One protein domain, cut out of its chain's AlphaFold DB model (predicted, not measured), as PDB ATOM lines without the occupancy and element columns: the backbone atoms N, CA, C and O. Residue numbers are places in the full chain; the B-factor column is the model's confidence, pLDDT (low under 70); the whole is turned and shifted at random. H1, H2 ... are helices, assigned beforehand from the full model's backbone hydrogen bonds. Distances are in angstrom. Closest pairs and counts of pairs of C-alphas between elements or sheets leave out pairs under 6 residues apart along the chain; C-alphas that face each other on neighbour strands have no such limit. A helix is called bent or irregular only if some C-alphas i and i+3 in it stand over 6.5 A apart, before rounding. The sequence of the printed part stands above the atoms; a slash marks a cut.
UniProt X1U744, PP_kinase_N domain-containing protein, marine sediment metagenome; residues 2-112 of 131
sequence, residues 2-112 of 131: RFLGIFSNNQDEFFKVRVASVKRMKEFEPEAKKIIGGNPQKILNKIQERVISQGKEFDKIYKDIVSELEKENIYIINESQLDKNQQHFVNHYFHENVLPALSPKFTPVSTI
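AT A GLANCE: This is residues 2 to 112 of the 131 residues of the protein "PP_kinase_N domain-containing protein" of marine sediment metagenome (UniProt X1U744). One long helix, H3, has the bent helix H1 running back beside it, with the short helix H2 at the turn between them; from the other end of H3 a long link leads away to H4, which makes a separate arm, and residues 99 to 112 stand free as its end and a tail. H1 runs nearly straight through its bend, and the space between H4 and the H1 and H3 pair is open. The 111 printed residues, with four named helices in the order H1, H2, H3, H4 and no named strand, are of the class all helix. The whole is extended, with a radius of gyration of the C-alphas of 21.7 A, and only just flat, spanning 64 by 43 by 19 A.

HOW THE PARTS SIT: Begin with the longest helix, H3, residues 40 to 71. By its hydrogen bonds H1, residues 2 to 28, was assigned as one helix, but it is bent: C-alphas 16 and 19 are 6.5 A apart, and its arms H1a, residues 2 to 16, and H1b, residues 19 to 28, stand at a shallow tilt of 15 degrees. H1b touches H3, with residues 40 to 44 of H3 alone, at a shallow tilt of 9 degrees, opposite ways; their closest C-alphas, those of Lys 26 and Pro 40, are 5.6 A apart. H1a is close to H3 but not clearly touching, at a shallow tilt of 18 degrees, opposite ways; look at the C-alphas of Leu 4 and Phe 58, the closest, 7.5 A apart. H2, residues 31 to 36, is close to H1b but not clearly touching, with the C-alphas of Met 25 and Ala 32 closest at 5.4 A. H4, residues 84 to 101, is apart from H1a, H1b, H2 and H3. In H1a and H2 every O i to N i+4 pair is within hydrogen-bond range, against 4 of 6 in H1b, 27 of 28 in H3 and 11 of 14 in H4.

IN THESE COORDINATES: Find C-alpha 40 at (-64.478, 89.538, 4.952); from there H3 runs 46.8 A to C-alpha 71 at (-21.235, 83.400, 21.686). H1a measures 21.4 A, H1b 15.2 A and H2 9.0 A. H4 covers 25.0 A and ends at C-alpha 101, (-48.696, 74.216, 41.366); it has a kink of 41 degrees near residue 95 and is only just irregular, with C-alphas 96 and 99 6.7 A apart.

THE WHOLE: The two C-alphas farthest apart, those of Pro 30 and Asn 85, are 64.3 A from each other. The printed part has no cut; the link from H3 to H4, 12 residues, is long, while those from H1 to H2 and from H2 to H3 are tight. The mean pLDDT of the printed part is 91.4, and residues 29 to 34 are under 70.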
ATOM      1  N   ARG A   2     -36.540  90.764  24.086       91.62
ATOM      2  CA  ARG A   2     -37.700  91.603  24.500       91.62
ATOM      3  C   ARG A   2     -38.676  91.963  23.369       91.62
ATOM      4  O   ARG A   2     -39.883  91.854  23.549       91.62
ATOM      5  N   PHE A   3     -38.162  92.333  22.197       95.50
ATOM      6  CA  PHE A   3     -39.003  92.665  21.042       95.50
ATOM      7  C   PHE A   3     -39.793  91.476  20.485       95.50
ATOM      8  O   PHE A   3     -40.912  91.685  20.034       95.50
ATOM      9  N   LEU A   4     -39.266  90.246  20.564       94.94
ATOM     10  CA  LEU A   4     -40.029  89.053  20.181       94.94
ATOM     11  C   LEU A   4     -41.236  88.868  21.109       94.94
ATOM     12  O   LEU A   4     -42.337  88.648  20.625       94.94
ATOM     13  N   GLY A   5     -41.057  89.080  22.417       95.12
ATOM     14  CA  GLY A   5     -42.170  89.067  23.374       95.12
ATOM     15  C   GLY A   5     -43.225  90.144  23.087       95.12
ATOM     16  O   GLY A   5     -44.418  89.855  23.103       95.12
ATOM     17  N   ILE A   6     -42.801  91.370  22.754       96.56
ATOM     18  CA  ILE A   6     -43.721  92.455  22.357       96.56
ATOM     19  C   ILE A   6     -44.479  92.088  21.075       96.56
ATOM     20  O   ILE A   6     -45.685  92.310  20.982       96.56
ATOM     21  N   PHE A   7     -43.782  91.523  20.087       96.69
ATOM     22  CA  PHE A   7     -44.386  91.085  18.835       96.69
ATOM     23  C   PHE A   7     -45.456  90.010  19.066       96.69
ATOM     24  O   PHE A   7     -46.568  90.166  18.561       96.69
ATOM     25  N   SER A   8     -45.160  88.980  19.867       94.94
ATOM     26  CA  SER A   8     -46.123  87.928  20.219       94.94
ATOM     27  C   SER A   8     -47.352  88.498  20.931       94.94
ATOM     28  O   SER A   8     -48.473  88.240  20.506       94.94
ATOM     29  N   ASN A   9     -47.159  89.376  21.919       93.50
ATOM     30  CA  ASN A   9     -48.272  90.014  22.628       93.50
ATOM     31  C   ASN A   9     -49.160  90.862  21.695       93.50
ATOM     32  O   ASN A   9     -50.386  90.837  21.782       93.50
ATOM     33  N   ASN A  10     -48.554  91.599  20.759       95.38
ATOM     34  CA  ASN A  10     -49.303  92.368  19.763       95.38
ATOM     35  C   ASN A  10     -50.074  91.465  18.791       95.38
ATOM     36  O   ASN A  10     -51.164  91.829  18.346       95.38
ATOM     37  N   GLN A  11     -49.509  90.308  18.440       95.69
ATOM     38  CA  GLN A  11     -50.172  89.326  17.591       95.69
ATOM     39  C   GLN A  11     -51.400  88.736  18.299       95.69
ATOM     40  O   GLN A  11     -52.472  88.697  17.693       95.69
ATOM     41  N   ASP A  12     -51.286  88.377  19.577       94.19
ATOM     42  CA  ASP A  12     -52.403  87.865  20.379       94.19
ATOM     43  C   ASP A  12     -53.557  88.875  20.458       94.19
ATOM     44  O   ASP A  12     -54.703  88.550  20.126       94.19
ATOM     45  N   GLU A  13     -53.260  90.138  20.779       94.94
ATOM     46  CA  GLU A  13     -54.256  91.217  20.807       94.94
ATOM     47  C   GLU A  13     -54.889  91.466  19.430       94.94
ATOM     48  O   GLU A  13     -56.104  91.673  19.301       94.94
ATOM     49  N   PHE A  14     -54.097  91.389  18.357       95.69
ATOM     50  CA  PHE A  14     -54.615  91.493  16.997       95.69
ATOM     51  C   PHE A  14     -55.627  90.379  16.687       95.69
ATOM     52  O   PHE A  14     -56.689  90.656  16.115       95.69
ATOM     53  N   PHE A  15     -55.357  89.137  17.094       94.88
ATOM     54  CA  PHE A  15     -56.291  88.027  16.912       94.88
ATOM     55  C   PHE A  15     -57.551  88.179  17.767       94.88
ATOM     56  O   PHE A  15     -58.667  88.055  17.242       94.88
ATOM     57  N   LYS A  16     -57.380  88.510  19.048       93.25
ATOM     58  CA  LYS A  16     -58.469  88.680  20.012       93.25
ATOM     59  C   LYS A  16     -59.434  89.794  19.609       93.25
ATOM     60  O   LYS A  16     -60.647  89.614  19.687       93.25
ATOM     61  N   VAL A  17     -58.918  90.928  19.131       93.50
ATOM     62  CA  VAL A  17     -59.733  92.119  18.845       93.50
ATOM     63  C   VAL A  17     -60.064  92.251  17.359       93.50
ATOM     64  O   VAL A  17     -61.234  92.369  16.975       93.50
ATOM     65  N   ARG A  18     -59.052  92.267  16.484       92.50
ATOM     66  CA  ARG A  18     -59.226  92.646  15.072       92.50
ATOM     67  C   ARG A  18     -59.740  91.485  14.233       92.50
ATOM     68  O   ARG A  18     -60.740  91.651  13.536       92.50
ATOM     69  N   VAL A  19     -59.130  90.305  14.340       93.62
ATOM     70  CA  VAL A  19     -59.565  89.123  13.575       93.62
ATOM     71  C   VAL A  19     -60.969  88.685  13.994       93.62
ATOM     72  O   VAL A  19     -61.804  88.416  13.130       93.62
ATOM     73  N   ALA A  20     -61.272  88.688  15.296       92.62
ATOM     74  CA  ALA A  20     -62.619  88.409  15.804       92.62
ATOM     75  C   ALA A  20     -63.677  89.381  15.248       92.62
ATOM     76  O   ALA A  20     -64.789  88.975  14.911       92.62
ATOM     77  N   SER A  21     -63.335  90.664  15.099       90.94
ATOM     78  CA  SER A  21     -64.245  91.658  14.518       90.94
ATOM     79  C   SER A  21     -64.522  91.393  13.037       90.94
ATOM     80  O   SER A  21     -65.682  91.393  12.633       90.94
ATOM     81  N   VAL A  22     -63.493  91.070  12.242       89.81
ATOM     82  CA  VAL A  22     -63.672  90.699  10.824       89.81
ATOM     83  C   VAL A  22     -64.479  89.403  10.682       89.81
ATOM     84  O   VAL A  22     -65.332  89.310   9.801       89.81
ATOM     85  N   LYS A  23     -64.265  88.418  11.569       89.69
ATOM     86  CA  LYS A  23     -65.055  87.178  11.602       89.69
ATOM     87  C   LYS A  23     -66.539  87.450  11.850       89.69
ATOM     88  O   LYS A  23     -67.350  86.959  11.079       89.69
ATOM     89  N   ARG A  24     -66.890  88.268  12.851       87.62
ATOM     90  CA  ARG A  24     -68.294  88.629  13.137       87.62
ATOM     91  C   ARG A  24     -68.967  89.318  11.956       87.62
ATOM     92  O   ARG A  24     -70.106  89.022  11.632       87.62
ATOM     93  N   MET A  25     -68.255  90.199  11.258       84.50
ATOM     94  CA  MET A  25     -68.815  90.891  10.095       84.50
ATOM     95  C   MET A  25     -69.155  89.947   8.932       84.50
ATOM     96  O   MET A  25     -70.009  90.281   8.119       84.50
ATOM     97  N   LYS A  26     -68.551  88.753   8.852       80.12
ATOM     98  CA  LYS A  26     -68.929  87.736   7.857       80.12
ATOM     99  C   LYS A  26     -70.405  87.321   7.972       80.12
ATOM    100  O   LYS A  26     -70.997  86.948   6.967       80.12
ATOM    101  N   GLU A  27     -70.989  87.399   9.165       78.44
ATOM    102  CA  GLU A  27     -72.384  87.017   9.432       78.44
ATOM    103  C   GLU A  27     -73.395  88.070   8.943       78.44
ATOM    104  O   GLU A  27     -74.575  87.766   8.804       78.44
ATOM    105  N   PHE A  28     -72.932  89.285   8.621       76.50
ATOM    106  CA  PHE A  28     -73.755  90.430   8.213       76.50
ATOM    107  C   PHE A  28     -73.423  90.892   6.780       76.50
ATOM    108  O   PHE A  28     -73.312  92.089   6.498       76.50
ATOM    109  N   GLU A  29     -73.182  89.953   5.856       67.31
ATOM    110  CA  GLU A  29     -73.148  90.295   4.427       67.31
ATOM    111  C   GLU A  29     -74.569  90.656   3.945       67.31
ATOM    112  O   GLU A  29     -75.491  89.887   4.222       67.31
ATOM    113  N   PRO A  30     -74.765  91.749   3.173       66.38
ATOM    114  CA  PRO A  30     -73.765  92.547   2.450       66.38
ATOM    115  C   PRO A  30     -73.259  93.839   3.134       66.38
ATOM    116  O   PRO A  30     -72.292  94.421   2.635       66.38
ATOM    117  N   GLU A  31     -73.841  94.299   4.244       68.06
ATOM    118  CA  GLU A  31     -73.468  95.539   4.957       68.06
ATOM    119  C   GLU A  31     -71.983  95.560   5.346       68.06
ATOM    120  O   GLU A  31     -71.303  96.582   5.215       68.06
ATOM    121  N   ALA A  32     -71.442  94.398   5.712       68.12
ATOM    122  CA  ALA A  32     -70.027  94.204   6.000       68.12
ATOM    123  C   ALA A  32     -69.093  94.641   4.856       68.12
ATOM    124  O   ALA A  32     -68.042  95.233   5.104       68.12
ATOM    125  N   LYS A  33     -69.472  94.429   3.588       67.06
ATOM    126  CA  LYS A  33     -68.634  94.831   2.440       67.06
ATOM    127  C   LYS A  33     -68.496  96.350   2.340       67.06
ATOM    128  O   LYS A  33     -67.436  96.826   1.938       67.06
ATOM    129  N   LYS A  34     -69.534  97.102   2.727       67.06
ATOM    130  CA  LYS A  34     -69.519  98.574   2.728       67.06
ATOM    131  C   LYS A  34     -68.629  99.137   3.836       67.06
ATOM    132  O   LYS A  34     -67.955 100.132   3.610       67.06
ATOM    133  N   ILE A  35     -68.600  98.492   5.004       70.44
ATOM    134  CA  ILE A  35     -67.852  98.964   6.182       70.44
ATOM    135  C   ILE A  35     -66.349  98.681   6.054       70.44
ATOM    136  O   ILE A  35     -65.528  99.519   6.412       70.44
ATOM    137  N   ILE A  36     -65.978  97.501   5.549       73.50
ATOM    138  CA  ILE A  36     -64.585  97.018   5.568       73.50
ATOM    139  C   ILE A  36     -63.899  97.206   4.203       73.50
ATOM    140  O   ILE A  36     -62.725  96.880   4.038       73.50
ATOM    141  N   GLY A  37     -64.632  97.693   3.196       73.44
ATOM    142  CA  GLY A  37     -64.114  97.935   1.847       73.44
ATOM    143  C   GLY A  37     -63.737  96.665   1.075       73.44
ATOM    144  O   GLY A  37     -63.029  96.733   0.073       73.44
ATOM    145  N   GLY A  38     -64.177  95.488   1.528       77.75
ATOM    146  CA  GLY A  38     -63.808  94.212   0.928       77.75
ATOM    147  C   GLY A  38     -64.628  93.039   1.451       77.75
ATOM    148  O   GLY A  38     -65.388  93.155   2.408       77.75
ATOM    149  N   ASN A  39     -64.475  91.883   0.802       86.19
ATOM    150  CA  ASN A  39     -65.092  90.642   1.264       86.19
ATOM    151  C   ASN A  39     -64.372  90.150   2.547       86.19
ATOM    152  O   ASN A  39     -63.163  89.897   2.476       86.19
ATOM    153  N   PRO A  40     -65.078  89.969   3.685       87.94
ATOM    154  CA  PRO A  40     -64.478  89.538   4.952       87.94
ATOM    155  C   PRO A  40     -63.664  88.244   4.843       87.94
ATOM    156  O   PRO A  40     -62.567  88.157   5.388       87.94
ATOM    157  N   GLN A  41     -64.145  87.256   4.083       89.38
ATOM    158  CA  GLN A  41     -63.431  85.993   3.884       89.38
ATOM    159  C   GLN A  41     -62.102  86.200   3.146       89.38
ATOM    160  O   GLN A  41     -61.090  85.620   3.532       89.38
ATOM    161  N   LYS A  42     -62.066  87.065   2.123       90.75
ATOM    162  CA  LYS A  42     -60.811  87.398   1.425       90.75
ATOM    163  C   LYS A  42     -59.805  88.081   2.355       90.75
ATOM    164  O   LYS A  42     -58.609  87.836   2.236       90.75
ATOM    165  N   ILE A  43     -60.276  88.929   3.270       91.62
ATOM    166  CA  ILE A  43     -59.420  89.594   4.263       91.62
ATOM    167  C   ILE A  43     -58.848  88.568   5.246       91.62
ATOM    168  O   ILE A  43     -57.644  88.568   5.480       91.62
ATOM    169  N   LEU A  44     -59.679  87.663   5.773       93.25
ATOM    170  CA  LEU A  44     -59.235  86.603   6.686       93.25
ATOM    171  C   LEU A  44     -58.169  85.701   6.051       93.25
ATOM    172  O   LEU A  44     -57.171  85.404   6.703       93.25
ATOM    173  N   ASN A  45     -58.333  85.333   4.778       95.12
ATOM    174  CA  ASN A  45     -57.338  84.531   4.062       95.12
ATOM    175  C   ASN A  45     -55.993  85.273   3.949       95.12
ATOM    176  O   ASN A  45     -54.951  84.716   4.282       95.12
ATOM    177  N   LYS A  46     -56.014  86.561   3.577       95.62
ATOM    178  CA  LYS A  46     -54.798  87.394   3.516       95.62
ATOM    179  C   LYS A  46     -54.116  87.543   4.877       95.62
ATOM    180  O   LYS A  46     -52.890  87.533   4.957       95.62
ATOM    181  N   ILE A  47     -54.900  87.689   5.949       95.81
ATOM    182  CA  ILE A  47     -54.374  87.728   7.319       95.81
ATOM    183  C   ILE A  47     -53.651  86.416   7.634       95.81
ATOM    184  O   ILE A  47     -52.520  86.453   8.109       95.81
ATOM    185  N   GLN A  48     -54.271  85.271   7.339       96.50
ATOM    186  CA  GLN A  48     -53.682  83.956   7.595       96.50
ATOM    187  C   GLN A  48     -52.354  83.770   6.851       96.50
ATOM    188  O   GLN A  48     -51.361  83.386   7.465       96.50
ATOM    189  N   GLU A  49     -52.313  84.093   5.557       98.00
ATOM    190  CA  GLU A  49     -51.088  84.032   4.748       98.00
ATOM    191  C   GLU A  49     -49.967  84.885   5.357       98.00
ATOM    192  O   GLU A  49     -48.825  84.433   5.489       98.00
ATOM    193  N   ARG A  50     -50.293  86.111   5.788       97.69
ATOM    194  CA  ARG A  50     -49.311  87.023   6.381       97.69
ATOM    195  C   ARG A  50     -48.807  86.530   7.734       97.69
ATOM    196  O   ARG A  50     -47.605  86.595   7.971       97.69
ATOM    197  N   VAL A  51     -49.691  86.011   8.583       97.56
ATOM    198  CA  VAL A  51     -49.331  85.465   9.900       97.56
ATOM    199  C   VAL A  51     -48.411  84.256   9.757       97.56
ATOM    200  O   VAL A  51     -47.401  84.184  10.449       97.56
ATOM    201  N   ILE A  52     -48.686  83.352   8.811       97.62
ATOM    202  CA  ILE A  52     -47.802  82.209   8.527       97.62
ATOM    203  C   ILE A  52     -46.420  82.694   8.072       97.62
ATOM    204  O   ILE A  52     -45.400  82.181   8.532       97.62
ATOM    205  N   SER A  53     -46.368  83.689   7.182       98.31
ATOM    206  CA  SER A  53     -45.099  84.274   6.736       98.31
ATOM    207  C   SER A  53     -44.319  84.899   7.893       98.31
ATOM    208  O   SER A  53     -43.111  84.700   7.982       98.31
ATOM    209  N   GLN A  54     -44.997  85.638   8.773       98.00
ATOM    210  CA  GLN A  54     -44.379  86.264   9.939       98.00
ATOM    211  C   GLN A  54     -43.902  85.235  10.966       98.00
ATOM    212  O   GLN A  54     -42.853  85.438  11.561       98.00
ATOM    213  N   GLY A  55     -44.615  84.117  11.141       97.75
ATOM    214  CA  GLY A  55     -44.177  83.023  12.011       97.75
ATOM    215  C   GLY A  55     -42.837  82.433  11.565       97.75
ATOM    216  O   GLY A  55     -41.924  82.286  12.369       97.75
ATOM    217  N   LYS A  56     -42.658  82.209  10.257       98.00
ATOM    218  CA  LYS A  56     -41.371  81.741   9.709       98.00
ATOM    219  C   LYS A  56     -40.232  82.736   9.948       98.00
ATOM    220  O   LYS A  56     -39.100  82.334  10.203       98.00
ATOM    221  N   GLU A  57     -40.522  84.028   9.828       97.94
ATOM    222  CA  GLU A  57     -39.551  85.093  10.087       97.94
ATOM    223  C   GLU A  57     -39.198  85.181  11.578       97.94
ATOM    224  O   GLU A  57     -38.021  85.270  11.921       97.94
ATOM    225  N   PHE A  58     -40.194  85.061  12.457       98.12
ATOM    226  CA  PHE A  58     -40.013  84.990  13.905       98.12
ATOM    227  C   PHE A  58     -39.086  83.836  14.296       98.12
ATOM    228  O   PHE A  58     -38.114  84.063  15.013       98.12
ATOM    229  N   ASP A  59     -39.333  82.628  13.782       97.56
ATOM    230  CA  ASP A  59     -38.515  81.446  14.082       97.56
ATOM    231  C   ASP A  59     -37.063  81.628  13.642       97.56
ATOM    232  O   ASP A  59     -36.137  81.216  14.345       97.56
ATOM    233  N   LYS A  60     -36.852  82.249  12.476       98.25
ATOM    234  CA  LYS A  60     -35.509  82.566  11.986       98.25
ATOM    235  C   LYS A  60     -34.808  83.541  12.931       98.25
ATOM    236  O   LYS A  60     -33.715  83.241  13.395       98.25
ATOM    237  N   ILE A  61     -35.454  84.660  13.258       98.06
ATOM    238  CA  ILE A  61     -34.875  85.678  14.144       98.06
ATOM    239  C   ILE A  61     -34.607  85.098  15.539       98.06
ATOM    240  O   ILE A  61     -33.580  85.394  16.141       98.06
ATOM    241  N   TYR A  62     -35.505  84.261  16.059       97.69
ATOM    242  CA  TYR A  62     -35.306  83.585  17.338       97.69
ATOM    243  C   TYR A  62     -34.052  82.705  17.317       97.69
ATOM    244  O   TYR A  62     -33.226  82.814  18.220       97.69
ATOM    245  N   LYS A  63     -33.867  81.890  16.271       97.25
ATOM    246  CA  LYS A  63     -32.665  81.057  16.108       97.25
ATOM    247  C   LYS A  63     -31.392  81.891  16.003       97.25
ATOM    248  O   LYS A  63     -30.405  81.550  16.650       97.25
ATOM    249  N   ASP A  64     -31.429  82.982  15.242       97.69
ATOM    250  CA  ASP A  64     -30.292  83.895  15.103       97.69
ATOM    251  C   ASP A  64     -29.909  84.488  16.475       97.69
ATOM    252  O   ASP A  64     -28.746  84.430  16.870       97.69
ATOM    253  N   ILE A  65     -30.896  84.941  17.259       97.38
ATOM    254  CA  ILE A  65     -30.682  85.452  18.624       97.38
ATOM    255  C   ILE A  65     -30.111  84.373  19.551       97.38
ATOM    256  O   ILE A  65     -29.207  84.664  20.330       97.38
ATOM    257  N   VAL A  66     -30.630  83.141  19.507       96.81
ATOM    258  CA  VAL A  66     -30.107  82.036  20.331       96.81
ATOM    259  C   VAL A  66     -28.640  81.768  19.993       96.81
ATOM    260  O   VAL A  66     -27.823  81.671  20.902       96.81
ATOM    261  N   SER A  67     -28.278  81.749  18.709       97.31
ATOM    262  CA  SER A  67     -26.884  81.574  18.287       97.31
ATOM    263  C   SER A  67     -25.974  82.730  18.724       97.31
ATOM    264  O   SER A  67     -24.807  82.519  19.048       97.31
ATOM    265  N   GLU A  68     -26.480  83.964  18.751       97.44
ATOM    266  CA  GLU A  68     -25.733  85.109  19.282       97.44
ATOM    267  C   GLU A  68     -25.528  85.014  20.798       97.44
ATOM    268  O   GLU A  68     -24.436  85.312  21.276       97.44
ATOM    269  N   LEU A  69     -26.529  84.543  21.547       97.81
ATOM    270  CA  LEU A  69     -26.414  84.319  22.992       97.81
ATOM    271  C   LEU A  69     -25.355  83.264  23.332       97.81
ATOM    272  O   LEU A  69     -24.603  83.448  24.290       97.81
ATOM    273  N   GLU A  70     -25.240  82.204  22.531       97.44
ATOM    274  CA  GLU A  70     -24.223  81.166  22.733       97.44
ATOM    275  C   GLU A  70     -22.794  81.723  22.653       97.44
ATOM    276  O   GLU A  70     -21.928  81.296  23.417       97.44
ATOM    277  N   LYS A  71     -22.543  82.715  21.784       97.88
ATOM    278  CA  LYS A  71     -21.235  83.400  21.686       97.88
ATOM    279  C   LYS A  71     -20.894  84.179  22.956       97.88
ATOM    280  O   LYS A  71     -19.722  84.328  23.286       97.88
ATOM    281  N   GLU A  72     -21.920  84.616  23.678       97.94
ATOM    282  CA  GLU A  72     -21.821  85.279  24.978       97.94
ATOM    283  C   GLU A  72     -21.903  84.280  26.152       97.94
ATOM    284  O   GLU A  72     -22.068  84.680  27.303       97.94
ATOM    285  N   ASN A  73     -21.762  82.972  25.886       97.44
ATOM    286  CA  ASN A  73     -21.846  81.877  26.863       97.44
ATOM    287  C   ASN A  73     -23.211  81.769  27.573       97.44
ATOM    288  O   ASN A  73     -23.299  81.297  28.708       97.44
ATOM    289  N   ILE A  74     -24.288  82.198  26.911       97.56
ATOM    290  CA  ILE A  74     -25.666  82.059  27.387       97.56
ATOM    291  C   ILE A  74     -26.363  80.996  26.538       97.56
ATOM    292  O   ILE A  74     -26.573  81.181  25.343       97.56
ATOM    293  N   TYR A  75     -26.769  79.896  27.171       96.31
ATOM    294  CA  TYR A  75     -27.346  78.742  26.482       96.31
ATOM    295  C   TYR A  75     -28.823  78.569  26.841       96.31
ATOM    296  O   TYR A  75     -29.182  78.494  28.016       96.31
ATOM    297  N   ILE A  76     -29.677  78.468  25.822       95.56
ATOM    298  CA  ILE A  76     -31.074  78.047  25.973       95.56
ATOM    299  C   ILE A  76     -31.146  76.585  25.538       95.56
ATOM    300  O   ILE A  76     -31.075  76.290  24.348       95.56
ATOM    301  N   ILE A  77     -31.262  75.679  26.509       94.81
ATOM    302  CA  ILE A  77     -31.230  74.227  26.290       94.81
ATOM    303  C   ILE A  77     -32.572  73.569  26.618       94.81
ATOM    304  O   ILE A  77     -33.375  74.114  27.375       94.81
ATOM    305  N   ASN A  78     -32.803  72.390  26.046       95.31
ATOM    306  CA  ASN A  78     -33.962  71.543  26.322       95.31
ATOM    307  C   ASN A  78     -33.591  70.318  27.183       95.31
ATOM    308  O   ASN A  78     -32.426  70.093  27.515       95.31
ATOM    309  N   GLU A  79     -34.589  69.510  27.537       93.81
ATOM    310  CA  GLU A  79     -34.458  68.345  28.413       93.81
ATOM    311  C   GLU A  79     -33.467  67.287  27.903       93.81
ATOM    312  O   GLU A  79     -32.858  66.585  28.709       93.81
ATOM    313  N   SER A  80     -33.259  67.196  26.585       96.62
ATOM    314  CA  SER A  80     -32.329  66.239  25.967       96.62
ATOM    315  C   SER A  80     -30.861  66.681  26.019       96.62
ATOM    316  O   SER A  80     -29.966  65.887  25.740       96.62
ATOM    317  N   GLN A  81     -30.605  67.938  26.385       96.75
ATOM    318  CA  GLN A  81     -29.272  68.546  26.413       96.75
ATOM    319  C   GLN A  81     -28.708  68.685  27.836       96.75
ATOM    320  O   GLN A  81     -27.585  69.157  28.002       96.75
ATOM    321  N   LEU A  82     -29.476  68.295  28.858       97.31
ATOM    322  CA  LEU A  82     -29.074  68.414  30.256       97.31
ATOM    323  C   LEU A  82     -28.017  67.368  30.624       97.31
ATOM    324  O   LEU A  82     -28.174  66.178  30.332       97.31
ATOM    325  N   ASP A  83     -26.990  67.784  31.362       97.44
ATOM    326  CA  ASP A  83     -26.078  66.848  32.019       97.44
ATOM    327  C   ASP A  83     -26.729  66.168  33.243       97.44
ATOM    328  O   ASP A  83     -27.814  66.537  33.693       97.44
ATOM    329  N   LYS A  84     -26.062  65.160  33.822       97.69
ATOM    330  CA  LYS A  84     -26.604  64.391  34.959       97.69
ATOM    331  C   LYS A  84     -26.921  65.249  36.190       97.69
ATOM    332  O   LYS A  84     -27.899  64.975  36.884       97.69
ATOM    333  N   ASN A  85     -26.111  66.266  36.472       98.06
ATOM    334  CA  ASN A  85     -26.307  67.134  37.630       98.06
ATOM    335  C   ASN A  85     -27.476  68.091  37.386       98.06
ATOM    336  O   ASN A  85     -28.317  68.277  38.264       98.06
ATOM    337  N   GLN A  86     -27.573  68.645  36.177       97.81
ATOM    338  CA  GLN A  86     -28.688  69.485  35.752       97.81
ATOM    339  C   GLN A  86     -30.006  68.707  35.738       97.81
ATOM    340  O   GLN A  86     -31.013  69.218  36.218       97.81
ATOM    341  N   GLN A  87     -30.007  67.457  35.265       97.81
ATOM    342  CA  GLN A  87     -31.178  66.579  35.333       97.81
ATOM    343  C   GLN A  87     -31.635  66.366  36.777       97.81
ATOM    344  O   GLN A  87     -32.822  66.499  37.071       97.81
ATOM    345  N   HIS A  88     -30.703  66.083  37.695       97.94
ATOM    346  CA  HIS A  88     -31.028  65.935  39.112       97.94
ATOM    347  C   HIS A  88     -31.616  67.228  39.698       97.94
ATOM    348  O   HIS A  88     -32.651  67.186  40.362       97.94
ATOM    349  N   PHE A  89     -31.006  68.375  39.389       98.00
ATOM    350  CA  PHE A  89     -31.496  69.687  39.807       98.00
ATOM    351  C   PHE A  89     -32.909  69.975  39.287       98.00
ATOM    352  O   PHE A  89     -33.791  70.307  40.075       98.00
ATOM    353  N   VAL A  90     -33.144  69.824  37.979       97.44
ATOM    354  CA  VAL A  90     -34.451  70.081  37.355       97.44
ATOM    355  C   VAL A  90     -35.511  69.146  37.927       97.44
ATOM    356  O   VAL A  90     -36.613  69.597  38.225       97.44
ATOM    357  N   ASN A  91     -35.179  67.871  38.147       97.50
ATOM    358  CA  ASN A  91     -36.096  66.904  38.743       97.50
ATOM    359  C   ASN A  91     -36.482  67.292  40.180       97.50
ATOM    360  O   ASN A  91     -37.663  67.305  40.528       97.50
ATOM    361  N   HIS A  92     -35.501  67.665  41.001       98.25
ATOM    362  CA  HIS A  92     -35.751  68.139  42.361       98.25
ATOM    363  C   HIS A  92     -36.584  69.428  42.363       98.25
ATOM    364  O   HIS A  92     -37.600  69.521  43.049       98.25
ATOM    365  N   TYR A  93     -36.207  70.414  41.543       98.12
ATOM    366  CA  TYR A  93     -36.943  71.669  41.409       98.12
ATOM    367  C   TYR A  93     -38.389  71.440  40.956       98.12
ATOM    368  O   TYR A  93     -39.302  72.072  41.486       98.12
ATOM    369  N   PHE A  94     -38.605  70.517  40.013       97.00
ATOM    370  CA  PHE A  94     -39.934  70.146  39.546       97.00
ATOM    371  C   PHE A  94     -40.803  69.625  40.692       97.00
ATOM    372  O   PHE A  94     -41.898  70.143  40.879       97.00
ATOM    373  N   HIS A  95     -40.318  68.661  41.477       97.50
ATOM    374  CA  HIS A  95     -41.096  68.069  42.570       97.50
ATOM    375  C   HIS A  95     -41.410  69.066  43.689       97.50
ATOM    376  O   HIS A  95     -42.530  69.076  44.193       97.50
ATOM    377  N   GLU A  96     -40.453  69.926  44.035       97.75
ATOM    378  CA  GLU A  96     -40.602  70.875  45.142       97.75
ATOM    379  C   GLU A  96     -41.405  72.130  44.762       97.75
ATOM    380  O   GLU A  96     -42.161  72.649  45.578       97.75
ATOM    381  N   ASN A  97     -41.258  72.639  43.531       97.06
ATOM    382  CA  ASN A  97     -41.769  73.969  43.160       97.06
ATOM    383  C   ASN A  97     -42.832  73.937  42.060       97.06
ATOM    384  O   ASN A  97     -43.768  74.734  42.090       97.06
ATOM    385  N   VAL A  98     -42.688  73.059  41.064       95.44
ATOM    386  CA  VAL A  98     -43.570  73.063  39.885       95.44
ATOM    387  C   VAL A  98     -44.772  72.155  40.110       95.44
ATOM    388  O   VAL A  98     -45.906  72.600  39.968       95.44
ATOM    389  N   LEU A  99     -44.541  70.900  40.500       95.06
ATOM    390  CA  LEU A  99     -45.567  69.877  40.682       95.06
ATOM    391  C   LEU A  99     -46.687  70.304  41.647       95.06
ATOM    392  O   LEU A  99     -47.844  70.095  41.285       95.06
ATOM    393  N   PRO A 100     -46.418  70.955  42.800       96.50
ATOM    394  CA  PRO A 100     -47.485  71.403  43.700       96.50
ATOM    395  C   PRO A 100     -48.403  72.472  43.090       96.50
ATOM    396  O   PRO A 100     -49.546  72.616  43.516       96.50
ATOM    397  N   ALA A 101     -47.917  73.218  42.093       93.12
ATOM    398  CA  ALA A 101     -48.696  74.216  41.366       93.12
ATOM    399  C   ALA A 101     -49.458  73.625  40.163       93.12
ATOM    400  O   ALA A 101     -50.294  74.306  39.564       93.12
ATOM    401  N   LEU A 102     -49.184  72.370  39.788       91.19
ATOM    402  CA  LEU A 102     -49.867  71.692  38.694       91.19
ATOM    403  C   LEU A 102     -51.126  70.981  39.193       91.19
ATOM    404  O   LEU A 102     -51.140  70.322  40.227       91.19
ATOM    405  N   SER A 103     -52.185  71.044  38.387       88.12
ATOM    406  CA  SER A 103     -53.418  70.283  38.599       88.12
ATOM    407  C   SER A 103     -53.692  69.412  37.369       88.12
ATOM    408  O   SER A 103     -54.430  69.849  36.480       88.12
ATOM    409  N   PRO A 104     -53.127  68.192  37.285       87.81
ATOM    410  CA  PRO A 104     -53.406  67.271  36.188       87.81
ATOM    411  C   PRO A 104     -54.907  66.978  36.081       87.81
ATOM    412  O   PRO A 104     -55.567  66.714  37.087       87.81
ATOM    413  N   LYS A 105     -55.458  67.019  34.863       84.94
ATOM    414  CA  LYS A 105     -56.870  66.705  34.602       84.94
ATOM    415  C   LYS A 105     -56.987  65.591  33.574       84.94
ATOM    416  O   LYS A 105     -56.438  65.689  32.481       84.94
ATOM    417  N   PHE A 106     -57.754  64.562  33.917       85.62
ATOM    418  CA  PHE A 106     -58.159  63.509  32.993       85.62
ATOM    419  C   PHE A 106     -59.559  63.839  32.492       85.62
ATOM    420  O   PHE A 106     -60.544  63.686  33.213       85.62
ATOM    421  N   THR A 107     -59.654  64.372  31.279       77.94
ATOM    422  CA  THR A 107     -60.932  64.787  30.698       77.94
ATOM    423  C   THR A 107     -60.969  64.361  29.235       77.94
ATOM    424  O   THR A 107     -60.044  64.701  28.494       77.94
ATOM    425  N   PRO A 108     -61.997  63.606  28.802       78.75
ATOM    426  CA  PRO A 108     -62.220  63.348  27.386       78.75
ATOM    427  C   PRO A 108     -62.259  64.658  26.600       78.75
ATOM    428  O   PRO A 108     -62.876  65.626  27.035       78.75
ATOM    429  N   VAL A 109     -61.648  64.689  25.413       74.69
ATOM    430  CA  VAL A 109     -61.618  65.904  24.576       74.69
ATOM    431  C   VAL A 109     -63.033  66.436  24.303       74.69
ATOM    432  O   VAL A 109     -63.247  67.644  24.287       74.69
ATOM    433  N   SER A 110     -64.014  65.541  24.164       76.31
ATOM    434  CA  SER A 110     -65.421  65.880  23.922       76.31
ATOM    435  C   SER A 110     -66.121  66.601  25.078       76.31
ATOM    436  O   SER A 110     -67.172  67.196  24.855       76.31
ATOM    437  N   THR A 111     -65.581  66.557  26.298       76.44
ATOM    438  CA  THR A 111     -66.202  67.151  27.494       76.44
ATOM    439  C   THR A 111     -65.447  68.366  28.031       76.44
ATOM    440  O   THR A 111     -65.821  68.909  29.072       76.44
ATOM    441  N   ILE A 112     -64.411  68.837  27.324       76.50
ATOM    442  CA  ILE A 112     -63.697  70.071  27.671       76.50
ATOM    443  C   ILE A 112     -64.635  71.263  27.440       76.50
ATOM    444  O   ILE A 112     -64.843  71.709  26.316       76.50
TER     445      ILE A 112